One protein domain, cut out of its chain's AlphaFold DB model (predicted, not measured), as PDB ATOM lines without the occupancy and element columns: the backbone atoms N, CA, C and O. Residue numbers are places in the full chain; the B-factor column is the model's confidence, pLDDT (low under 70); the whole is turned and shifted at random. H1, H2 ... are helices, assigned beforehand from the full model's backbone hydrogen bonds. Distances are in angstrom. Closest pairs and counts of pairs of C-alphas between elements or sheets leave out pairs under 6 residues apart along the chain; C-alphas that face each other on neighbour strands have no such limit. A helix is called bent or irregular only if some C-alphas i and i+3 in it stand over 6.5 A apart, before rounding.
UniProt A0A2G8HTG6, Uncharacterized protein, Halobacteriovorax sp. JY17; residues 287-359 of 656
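AT A GLANCE: This is residues 287 to 359 of the 656 residues of an uncharacterized protein of Halobacteriovorax sp. JY17 (UniProt A0A2G8HTG6). What is the shape? Compact: H1 and H2 pack on H3, the longest helix, H2 crossing it; H5 makes a corner with H3's last residues, and small H4 packs on H5. What is the make-up? The printed part has 73 residues, 44 of them in the five named helices H1 to H5, in that order along the chain, with no named strand; the class is all helix, the radius of gyration of the C-alphas is 11.3 A and the spans are 30 by 27 by 21 A.

IN THESE COORDINATES: Where are the helices? H1 is residues 287 to 292, from C-alpha 287 at (-13.966, -21.708, 3.197); H2 is 298 to 308, 15.2 A; H3 is 315 to 327, 18.4 A; H4 is 329 to 333; H5 is 349 to 357, 12.3 A, to C-alpha 357 at (-22.647, -17.878, 2.065). Is any irregular? H2 is, with C-alphas 299 and 302 7.4 A apart; H4 only just, with C-alphas 329 and 332 6.6 A apart.

HOW THE PARTS SIT: What touches the hub, H3? H1 does, closest C-alphas Trp 287 and Ala 322, 4.9 A; H2 touches its residues 317 to 322 alone, about perpendicular at 84 degrees, closest C-alphas Cys 304 and Cys 321, 5.8 A. H5 and H3 touch only at their ends, closest C-alphas Phe 325 and Cys 349, 5.6 A. And the backbones? Every O i to N i+4 pair is within hydrogen-bond range in H1, H3 and H5; 5 of 7 are in H2, and 0 of 1 in H4, with 1 of 2 O i to N i+3 pairs.

THE WHOLE: Which link is long? H4 to H5, 15 residues; the printed part has no cut. Is confidence low? No printed residue is under 70.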
ATOM      1  N   TRP A 287     -15.368 -21.491   2.846       93.44
ATOM      2  CA  TRP A 287     -13.966 -21.708   3.197       93.44
ATOM      3  C   TRP A 287     -13.057 -21.545   1.981       93.44
ATOM      4  O   TRP A 287     -12.012 -20.891   2.065       93.44
ATOM      5  N   SER A 288     -13.473 -22.103   0.846       90.69
ATOM      6  CA  SER A 288     -12.785 -21.972  -0.436       90.69
ATOM      7  C   SER A 288     -12.823 -20.525  -0.925       90.69
ATOM      8  O   SER A 288     -11.766 -19.990  -1.266       90.69
ATOM      9  N   GLN A 289     -13.976 -19.855  -0.837       91.38
ATOM     10  CA  GLN A 289     -14.145 -18.451  -1.240       91.38
ATOM     11  C   GLN A 289     -13.273 -17.477  -0.427       91.38
ATOM     12  O   GLN A 289     -12.693 -16.530  -0.964       91.38
ATOM     13  N   ILE A 290     -13.080 -17.725   0.870       92.75
ATOM     14  CA  ILE A 290     -12.161 -16.928   1.702       92.75
ATOM     15  C   ILE A 290     -10.701 -17.165   1.284       92.75
ATOM     16  O   ILE A 290      -9.888 -16.238   1.218       92.75
ATOM     17  N   VAL A 291     -10.341 -18.411   0.962       90.75
ATOM     18  CA  VAL A 291      -8.990 -18.762   0.493       90.75
ATOM     19  C   VAL A 291      -8.687 -18.162  -0.884       90.75
ATOM     20  O   VAL A 291      -7.537 -17.770  -1.135       90.75
ATOM     21  N   THR A 292      -9.680 -18.082  -1.771       88.38
ATOM     22  CA  THR A 292      -9.559 -17.410  -3.071       88.38
ATOM     23  C   THR A 292      -9.579 -15.887  -2.941       88.38
ATOM     24  O   THR A 292      -8.985 -15.194  -3.771       88.38
ATOM     25  N   GLY A 293     -10.142 -15.366  -1.849       87.81
ATOM     26  CA  GLY A 293     -10.307 -13.940  -1.586       87.81
ATOM     27  C   GLY A 293     -11.562 -13.348  -2.225       87.81
ATOM     28  O   GLY A 293     -11.623 -12.128  -2.356       87.81
ATOM     29  N   GLU A 294     -12.502 -14.195  -2.648       89.62
ATOM     30  CA  GLU A 294     -13.858 -13.802  -3.054       89.62
ATOM     31  C   GLU A 294     -14.630 -13.245  -1.858       89.62
ATOM     32  O   GLU A 294     -15.283 -12.212  -1.973       89.62
ATOM     33  N   GLU A 295     -14.441 -13.867  -0.694       91.88
ATOM     34  CA  GLU A 295     -15.066 -13.477   0.567       91.88
ATOM     35  C   GLU A 295     -14.026 -12.978   1.589       91.88
ATOM     36  O   GLU A 295     -12.838 -13.330   1.522       91.88
ATOM     37  N   PRO A 296     -14.418 -12.106   2.535       92.81
ATOM     38  CA  PRO A 296     -13.483 -11.451   3.431       92.81
ATOM     39  C   PRO A 296     -12.978 -12.377   4.543       92.81
ATOM     40  O   PRO A 296     -13.713 -13.162   5.139       92.81
ATOM     41  N   ASP A 297     -11.711 -12.187   4.921       94.25
ATOM     42  CA  ASP A 297     -11.016 -13.033   5.901       94.25
ATOM     43  C   ASP A 297     -11.692 -13.104   7.277       94.25
ATOM     44  O   ASP A 297     -11.506 -14.087   7.994       94.25
ATOM     45  N   TYR A 298     -12.434 -12.066   7.684       93.38
ATOM     46  CA  TYR A 298     -13.022 -12.000   9.026       93.38
ATOM     47  C   TYR A 298     -14.051 -13.107   9.288       93.38
ATOM     48  O   TYR A 298     -14.224 -13.483  10.442       93.38
ATOM     49  N   LEU A 299     -14.652 -13.681   8.240       94.62
ATOM     50  CA  LEU A 299     -15.595 -14.799   8.344       94.62
ATOM     51  C   LEU A 299     -14.934 -16.103   8.831       94.62
ATOM     52  O   LEU A 299     -15.608 -16.987   9.350       94.62
ATOM     53  N   LEU A 300     -13.607 -16.225   8.697       94.62
ATOM     54  CA  LEU A 300     -12.833 -17.394   9.136       94.62
ATOM     55  C   LEU A 300     -11.785 -17.052  10.203       94.62
ATOM     56  O   LEU A 300     -11.425 -17.904  11.017       94.62
ATOM     57  N   SER A 301     -11.261 -15.825  10.206       94.06
ATOM     58  CA  SER A 301     -10.059 -15.477  10.965       94.06
ATOM     59  C   SER A 301     -10.220 -15.657  12.471       94.06
ATOM     60  O   SER A 301      -9.314 -16.204  13.094       94.06
ATOM     61  N   TYR A 302     -11.362 -15.282  13.052       92.19
ATOM     62  CA  TYR A 302     -11.606 -15.405  14.492       92.19
ATOM     63  C   TYR A 302     -11.694 -16.867  14.943       92.19
ATOM     64  O   TYR A 302     -10.974 -17.277  15.856       92.19
ATOM     65  N   LYS A 303     -12.451 -17.708  14.225       91.56
ATOM     66  CA  LYS A 303     -12.449 -19.161  14.473       91.56
ATOM     67  C   LYS A 303     -11.058 -19.765  14.291       91.56
ATOM     68  O   LYS A 303     -10.637 -20.590  15.100       91.56
ATOM     69  N   CYS A 304     -10.325 -19.344  13.261       93.62
ATOM     70  CA  CYS A 304      -8.989 -19.854  12.969       93.62
ATOM     71  C   CYS A 304      -7.961 -19.468  14.049       93.62
ATOM     72  O   CYS A 304      -7.155 -20.310  14.442       93.62
ATOM     73  N   LYS A 305      -8.026 -18.244  14.594       92.00
ATOM     74  CA  LYS A 305      -7.228 -17.811  15.757       92.00
ATOM     75  C   LYS A 305      -7.425 -18.756  16.943       92.00
ATOM     76  O   LYS A 305      -6.448 -19.277  17.480       92.00
ATOM     77  N   ASN A 306      -8.681 -19.056  17.273       88.31
ATOM     78  CA  ASN A 306      -9.032 -19.935  18.390       88.31
ATOM     79  C   ASN A 306      -8.597 -21.386  18.158       88.31
ATOM     80  O   ASN A 306      -8.088 -22.035  19.067       88.31
ATOM     81  N   VAL A 307      -8.770 -21.894  16.938       90.31
ATOM     82  CA  VAL A 307      -8.384 -23.264  16.568       90.31
ATOM     83  C   VAL A 307      -6.870 -23.463  16.580       90.31
ATOM     84  O   VAL A 307      -6.396 -24.519  16.994       90.31
ATOM     85  N   LEU A 308      -6.109 -22.465  16.131       91.12
ATOM     86  CA  LEU A 308      -4.648 -22.534  16.071       91.12
ATOM     87  C   LEU A 308      -3.963 -22.055  17.356       91.12
ATOM     88  O   LEU A 308      -2.745 -22.193  17.460       91.12
ATOM     89  N   GLY A 309      -4.707 -21.471  18.300       88.25
ATOM     90  CA  GLY A 309      -4.149 -20.859  19.505       88.25
ATOM     91  C   GLY A 309      -3.231 -19.672  19.197       88.25
ATOM     92  O   GLY A 309      -2.191 -19.525  19.834       88.25
ATOM     93  N   LYS A 310      -3.575 -18.860  18.189       89.62
ATOM     94  CA  LYS A 310      -2.778 -17.706  17.743       89.62
ATOM     95  C   LYS A 310      -3.573 -16.410  17.852       89.62
ATOM     96  O   LYS A 310      -4.714 -16.361  17.410       89.62
ATOM     97  N   ASP A 311      -2.929 -15.333  18.294       85.19
ATOM     98  CA  ASP A 311      -3.553 -13.999  18.334       85.19
ATOM     99  C   ASP A 311      -3.733 -13.390  16.934       85.19
ATOM    100  O   ASP A 311      -4.671 -12.635  16.662       85.19
ATOM    101  N   THR A 312      -2.834 -13.740  16.009       89.50
ATOM    102  CA  THR A 312      -2.857 -13.290  14.615       89.50
ATOM    103  C   THR A 312      -2.745 -14.478  13.666       89.50
ATOM    104  O   THR A 312      -2.014 -15.436  13.916       89.50
ATOM    105  N   VAL A 313      -3.489 -14.415  12.562       92.06
ATOM    106  CA  VAL A 313      -3.496 -15.445  11.517       92.06
ATOM    107  C   VAL A 313      -3.077 -14.823  10.197       92.06
ATOM    108  O   VAL A 313      -3.541 -13.746   9.826       92.06
ATOM    109  N   ASN A 314      -2.176 -15.495   9.484       91.88
ATOM    110  CA  ASN A 314      -1.795 -15.104   8.130       91.88
ATOM    111  C   ASN A 314      -2.589 -15.904   7.078       91.88
ATOM    112  O   ASN A 314      -3.340 -16.826   7.391       91.88
ATOM    113  N   LYS A 315      -2.393 -15.593   5.793       88.50
ATOM    114  CA  LYS A 315      -3.098 -16.275   4.689       88.50
ATOM    115  C   LYS A 315      -2.825 -17.783   4.608       88.50
ATOM    116  O   LYS A 315      -3.687 -18.527   4.152       88.50
ATOM    117  N   ASN A 316      -1.657 -18.254   5.044       90.56
ATOM    118  CA  ASN A 316      -1.365 -19.688   5.083       90.56
ATOM    119  C   ASN A 316      -2.069 -20.378   6.257       90.56
ATOM    120  O   ASN A 316      -2.492 -21.521   6.115       90.56
ATOM    121  N   ASP A 317      -2.225 -19.689   7.388       94.19
ATOM    122  CA  ASP A 317      -3.015 -20.172   8.520       94.19
ATOM    123  C   ASP A 317      -4.493 -20.310   8.127       94.19
ATOM    124  O   ASP A 317      -5.076 -21.374   8.328       94.19
ATOM    125  N   LEU A 318      -5.061 -19.298   7.458       94.81
ATOM    126  CA  LEU A 318      -6.435 -19.350   6.940       94.81
ATOM    127  C   LEU A 318      -6.642 -20.527   5.979       94.81
ATOM    128  O   LEU A 318      -7.620 -21.253   6.117       94.81
ATOM    129  N   ARG A 319      -5.693 -20.788   5.070       92.81
ATOM    130  CA  ARG A 319      -5.736 -21.963   4.178       92.81
ATOM    131  C   ARG A 319      -5.769 -23.285   4.937       92.81
ATOM    132  O   ARG A 319      -6.539 -24.169   4.579       92.81
ATOM    133  N   LYS A 320      -4.950 -23.429   5.983       94.19
ATOM    134  CA  LYS A 320      -4.936 -24.642   6.816       94.19
ATOM    135  C   LYS A 320      -6.258 -24.827   7.559       94.19
ATOM    136  O   LYS A 320      -6.773 -25.939   7.593       94.19
ATOM    137  N   CYS A 321      -6.809 -23.748   8.116       95.06
ATOM    138  CA  CYS A 321      -8.111 -23.770   8.779       95.06
ATOM    139  C   CYS A 321      -9.237 -24.132   7.804       95.06
ATOM    140  O   CYS A 321     -10.007 -25.039   8.098       95.06
ATOM    141  N   ALA A 322      -9.285 -23.493   6.632       94.81
ATOM    142  CA  ALA A 322     -10.277 -23.764   5.594       94.81
ATOM    143  C   ALA A 322     -10.264 -25.236   5.156       94.81
ATOM    144  O   ALA A 322     -11.304 -25.887   5.153       94.81
ATOM    145  N   LEU A 323      -9.079 -25.790   4.872       93.19
ATOM    146  CA  LEU A 323      -8.933 -27.208   4.524       93.19
ATOM    147  C   LEU A 323      -9.400 -28.129   5.653       93.19
ATOM    148  O   LEU A 323     -10.068 -29.126   5.396       93.19
ATOM    149  N   LYS A 324      -9.082 -27.793   6.906       94.50
ATOM    150  CA  LYS A 324      -9.523 -28.581   8.057       94.50
ATOM    151  C   LYS A 324     -11.043 -28.553   8.219       94.50
ATOM    152  O   LYS A 324     -11.641 -29.599   8.425       94.50
ATOM    153  N   PHE A 325     -11.665 -27.383   8.101       94.50
ATOM    154  CA  PHE A 325     -13.116 -27.228   8.243       94.50
ATOM    155  C   PHE A 325     -13.882 -27.911   7.112       94.50
ATOM    156  O   PHE A 325     -14.938 -28.486   7.360       94.50
ATOM    157  N   LYS A 326     -13.316 -27.914   5.902       92.50
ATOM    158  CA  LYS A 326     -13.853 -28.644   4.753       92.50
ATOM    159  C   LYS A 326     -13.752 -30.163   4.923       92.50
ATOM    160  O   LYS A 326     -14.708 -30.870   4.635       92.50
ATOM    161  N   ASN A 327     -12.614 -30.665   5.403       93.44
ATOM    162  CA  ASN A 327     -12.365 -32.108   5.498       93.44
ATOM    163  C   ASN A 327     -12.948 -32.752   6.769       93.44
ATOM    164  O   ASN A 327     -13.207 -33.953   6.781       93.44
ATOM    165  N   GLU A 328     -13.152 -31.982   7.840       94.94
ATOM    166  CA  GLU A 328     -13.657 -32.465   9.130       94.94
ATOM    167  C   GLU A 328     -14.890 -31.649   9.593       94.94
ATOM    168  O   GLU A 328     -14.779 -30.850  10.527       94.94
ATOM    169  N   PRO A 329     -16.097 -31.852   9.022       92.38
ATOM    170  CA  PRO A 329     -17.270 -31.023   9.336       92.38
ATOM    171  C   PRO A 329     -17.651 -30.991  10.825       92.38
ATOM    172  O   PRO A 329     -18.065 -29.963  11.359       92.38
ATOM    173  N   LYS A 330     -17.458 -32.102  11.547       95.19
ATOM    174  CA  LYS A 330     -17.748 -32.194  12.990       95.19
ATOM    175  C   LYS A 330     -16.765 -31.409  13.864       95.19
ATOM    176  O   LYS A 330     -17.034 -31.216  15.048       95.19
ATOM    177  N   TYR A 331     -15.642 -30.942  13.316       94.56
ATOM    178  CA  TYR A 331     -14.618 -30.231  14.076       94.56
ATOM    179  C   TYR A 331     -15.160 -28.942  14.714       94.56
ATOM    180  O   TYR A 331     -14.866 -28.654  15.876       94.56
ATOM    181  N   CYS A 332     -16.016 -28.209  13.994       94.38
ATOM    182  CA  CYS A 332     -16.590 -26.948  14.467       94.38
ATOM    183  C   CYS A 332     -17.606 -27.107  15.605       94.38
ATOM    184  O   CYS A 332     -17.818 -26.139  16.324       94.38
ATOM    185  N   LEU A 333     -18.157 -28.308  15.840       93.38
ATOM    186  CA  LEU A 333     -19.115 -28.549  16.933       93.38
ATOM    187  C   LEU A 333     -18.500 -28.291  18.315       93.38
ATOM    188  O   LEU A 333     -19.197 -27.898  19.248       93.38
ATOM    189  N   THR A 334     -17.189 -28.531  18.443       89.88
ATOM    190  CA  THR A 334     -16.468 -28.490  19.726       89.88
ATOM    191  C   THR A 334     -15.335 -27.463  19.771       89.88
ATOM    192  O   THR A 334     -14.720 -27.262  20.821       89.88
ATOM    193  N   LYS A 335     -15.009 -26.829  18.636       91.19
ATOM    194  CA  LYS A 335     -13.858 -25.928  18.480       91.19
ATOM    195  C   LYS A 335     -14.250 -24.653  17.737       91.19
ATOM    196  O   LYS A 335     -15.116 -24.655  16.873       91.19
ATOM    197  N   GLY A 336     -13.538 -23.563  18.027       85.19
ATOM    198  CA  GLY A 336     -13.669 -22.286  17.310       85.19
ATOM    199  C   GLY A 336     -14.156 -21.107  18.154       85.19
ATOM    200  O   GLY A 336     -14.014 -19.975  17.706       85.19
ATOM    201  N   ASN A 337     -14.630 -21.341  19.379       88.69
ATOM    202  CA  ASN A 337     -15.026 -20.306  20.348       88.69
ATOM    203  C   ASN A 337     -14.187 -20.348  21.645       88.69
ATOM    204  O   ASN A 337     -14.626 -19.876  22.688       88.69
ATOM    205  N   SER A 338     -12.993 -20.952  21.617       84.25
ATOM    206  CA  SER A 338     -12.128 -21.016  22.804       84.25
ATOM    207  C   SER A 338     -11.904 -19.614  23.369       84.25
ATOM    208  O   SER A 338     -11.553 -18.721  22.607       84.25
ATOM    209  N   LYS A 339     -12.054 -19.447  24.689       84.06
ATOM    210  CA  LYS A 339     -11.978 -18.158  25.409       84.06
ATOM    211  C   LYS A 339     -13.113 -17.153  25.137       84.06
ATOM    212  O   LYS A 339     -13.097 -16.054  25.681       84.06
ATOM    213  N   HIS A 340     -14.104 -17.535  24.336       88.44
ATOM    214  CA  HIS A 340     -15.275 -16.727  24.004       88.44
ATOM    215  C   HIS A 340     -16.542 -17.517  24.364       88.44
ATOM    216  O   HIS A 340     -17.102 -18.213  23.512       88.44
ATOM    217  N   PRO A 341     -16.968 -17.489  25.641       88.50
ATOM    218  CA  PRO A 341     -18.082 -18.304  26.108       88.50
ATOM    219  C   PRO A 341     -19.384 -17.951  25.383       88.50
ATOM    220  O   PRO A 341     -19.724 -16.782  25.191       88.50
ATOM    221  N   SER A 342     -20.115 -18.986  24.984       92.44
ATOM    222  CA  SER A 342     -21.374 -18.919  24.240       92.44
ATOM    223  C   SER A 342     -22.139 -20.240  24.376       92.44
ATOM    224  O   SER A 342     -21.618 -21.208  24.936       92.44
ATOM    225  N   SER A 343     -23.380 -20.285  23.881       89.75
ATOM    226  CA  SER A 343     -24.204 -21.499  23.878       89.75
ATOM    227  C   SER A 343     -23.487 -22.668  23.193       89.75
ATOM    228  O   SER A 343     -22.987 -22.515  22.077       89.75
ATOM    229  N   TYR A 344     -23.504 -23.837  23.831       87.12
ATOM    230  CA  TYR A 344     -22.865 -25.067  23.360       87.12
ATOM    231  C   TYR A 344     -23.900 -26.208  23.244       87.12
ATOM    232  O   TYR A 344     -24.808 -26.250  24.077       87.12
ATOM    233  N   PRO A 345     -23.784 -27.150  22.281       88.69
ATOM    234  CA  PRO A 345     -22.755 -27.261  21.239       88.69
ATOM    235  C   PRO A 345     -22.855 -26.180  20.157       88.69
ATOM    236  O   PRO A 345     -23.902 -25.560  19.958       88.69
ATOM    237  N   LEU A 346     -21.732 -25.954  19.471       92.19
ATOM    238  CA  LEU A 346     -21.680 -25.132  18.259       92.19
ATOM    239  C   LEU A 346     -22.290 -25.890  17.066       92.19
ATOM    240  O   LEU A 346     -22.722 -27.031  17.205       92.19
ATOM    241  N   GLU A 347     -22.287 -25.270  15.886       93.38
ATOM    242  CA  GLU A 347     -22.694 -25.906  14.630       93.38
ATOM    243  C   GLU A 347     -21.542 -26.608  13.908       93.38
ATOM    244  O   GLU A 347     -20.356 -26.347  14.140       93.38
ATOM    245  N   ASN A 348     -21.900 -27.535  13.021       94.81
ATOM    246  CA  ASN A 348     -20.934 -28.210  12.165       94.81
ATOM    247  C   ASN A 348     -20.382 -27.235  11.098       94.81
ATOM    248  O   ASN A 348     -21.021 -26.244  10.746       94.81
ATOM    249  N   CYS A 349     -19.178 -27.493  10.584       95.50
ATOM    250  CA  CYS A 349     -18.508 -26.573   9.663       95.50
ATOM    251  C   CYS A 349     -19.216 -26.440   8.303       95.50
ATOM    252  O   CYS A 349     -19.006 -25.445   7.615       95.50
ATOM    253  N   GLU A 350     -20.016 -27.425   7.899       94.38
ATOM    254  CA  GLU A 350     -20.761 -27.407   6.636       94.38
ATOM    255  C   GLU A 350     -21.972 -26.473   6.751       94.38
ATOM    256  O   GLU A 350     -22.045 -25.483   6.036       94.38
ATOM    257  N   SER A 351     -22.805 -26.646   7.775       93.44
ATOM    258  CA  SER A 351     -23.934 -25.760   8.073       93.44
ATOM    259  C   SER A 351     -23.502 -24.322   8.356       93.44
ATOM    260  O   SER A 351     -24.183 -23.383   7.942       93.44
ATOM    261  N   ILE A 352     -22.355 -24.122   9.021       95.69
ATOM    262  CA  ILE A 352     -21.768 -22.780   9.163       95.69
ATOM    263  C   ILE A 352     -21.402 -22.219   7.785       95.69
ATOM    264  O   ILE A 352     -21.666 -21.048   7.529       95.69
ATOM    265  N   SER A 353     -20.799 -23.024   6.906       95.38
ATOM    266  CA  SER A 353     -20.451 -22.592   5.551       95.38
ATOM    267  C   SER A 353     -21.682 -22.155   4.763       95.38
ATOM    268  O   SER A 353     -21.693 -21.052   4.218       95.38
ATOM    269  N   ASP A 354     -22.733 -22.973   4.764       92.75
ATOM    270  CA  ASP A 354     -23.982 -22.687   4.053       92.75
ATOM    271  C   ASP A 354     -24.644 -21.410   4.573       92.75
ATOM    272  O   ASP A 354     -25.047 -20.542   3.802       92.75
ATOM    273  N   SER A 355     -24.668 -21.250   5.896       94.81
ATOM    274  CA  SER A 355     -25.172 -20.049   6.560       94.81
ATOM    275  C   SER A 355     -24.377 -18.792   6.178       94.81
ATOM    276  O   SER A 355     -24.949 -17.737   5.904       94.81
ATOM    277  N   LEU A 356     -23.041 -18.877   6.171       95.38
ATOM    278  CA  LEU A 356     -22.174 -17.730   5.892       95.38
ATOM    279  C   LEU A 356     -22.222 -17.292   4.424       95.38
ATOM    280  O   LEU A 356     -22.114 -16.096   4.173       95.38
ATOM    281  N   ASN A 357     -22.458 -18.209   3.483       92.31
ATOM    282  CA  ASN A 357     -22.647 -17.878   2.065       92.31
ATOM    283  C   ASN A 357     -23.842 -16.942   1.810       92.31
ATOM    284  O   ASN A 357     -23.850 -16.195   0.835       92.31
ATOM    285  N   SER A 358     -24.855 -16.984   2.677       92.31
ATOM    286  CA  SER A 358     -26.071 -16.167   2.558       92.31
ATOM    287  C   SER A 358     -26.135 -15.022   3.576       92.31
ATOM    288  O   SER A 358     -27.105 -14.265   3.585       92.31
ATOM    289  N   SER A 359     -25.117 -14.890   4.429       94.69
ATOM    290  CA  SER A 359     -25.059 -13.951   5.550       94.69
ATOM    291  C   SER A 359     -24.658 -12.543   5.108       94.69
ATOM    292  O   SER A 359     -23.611 -12.343   4.498       94.69
TER     293      SER A 359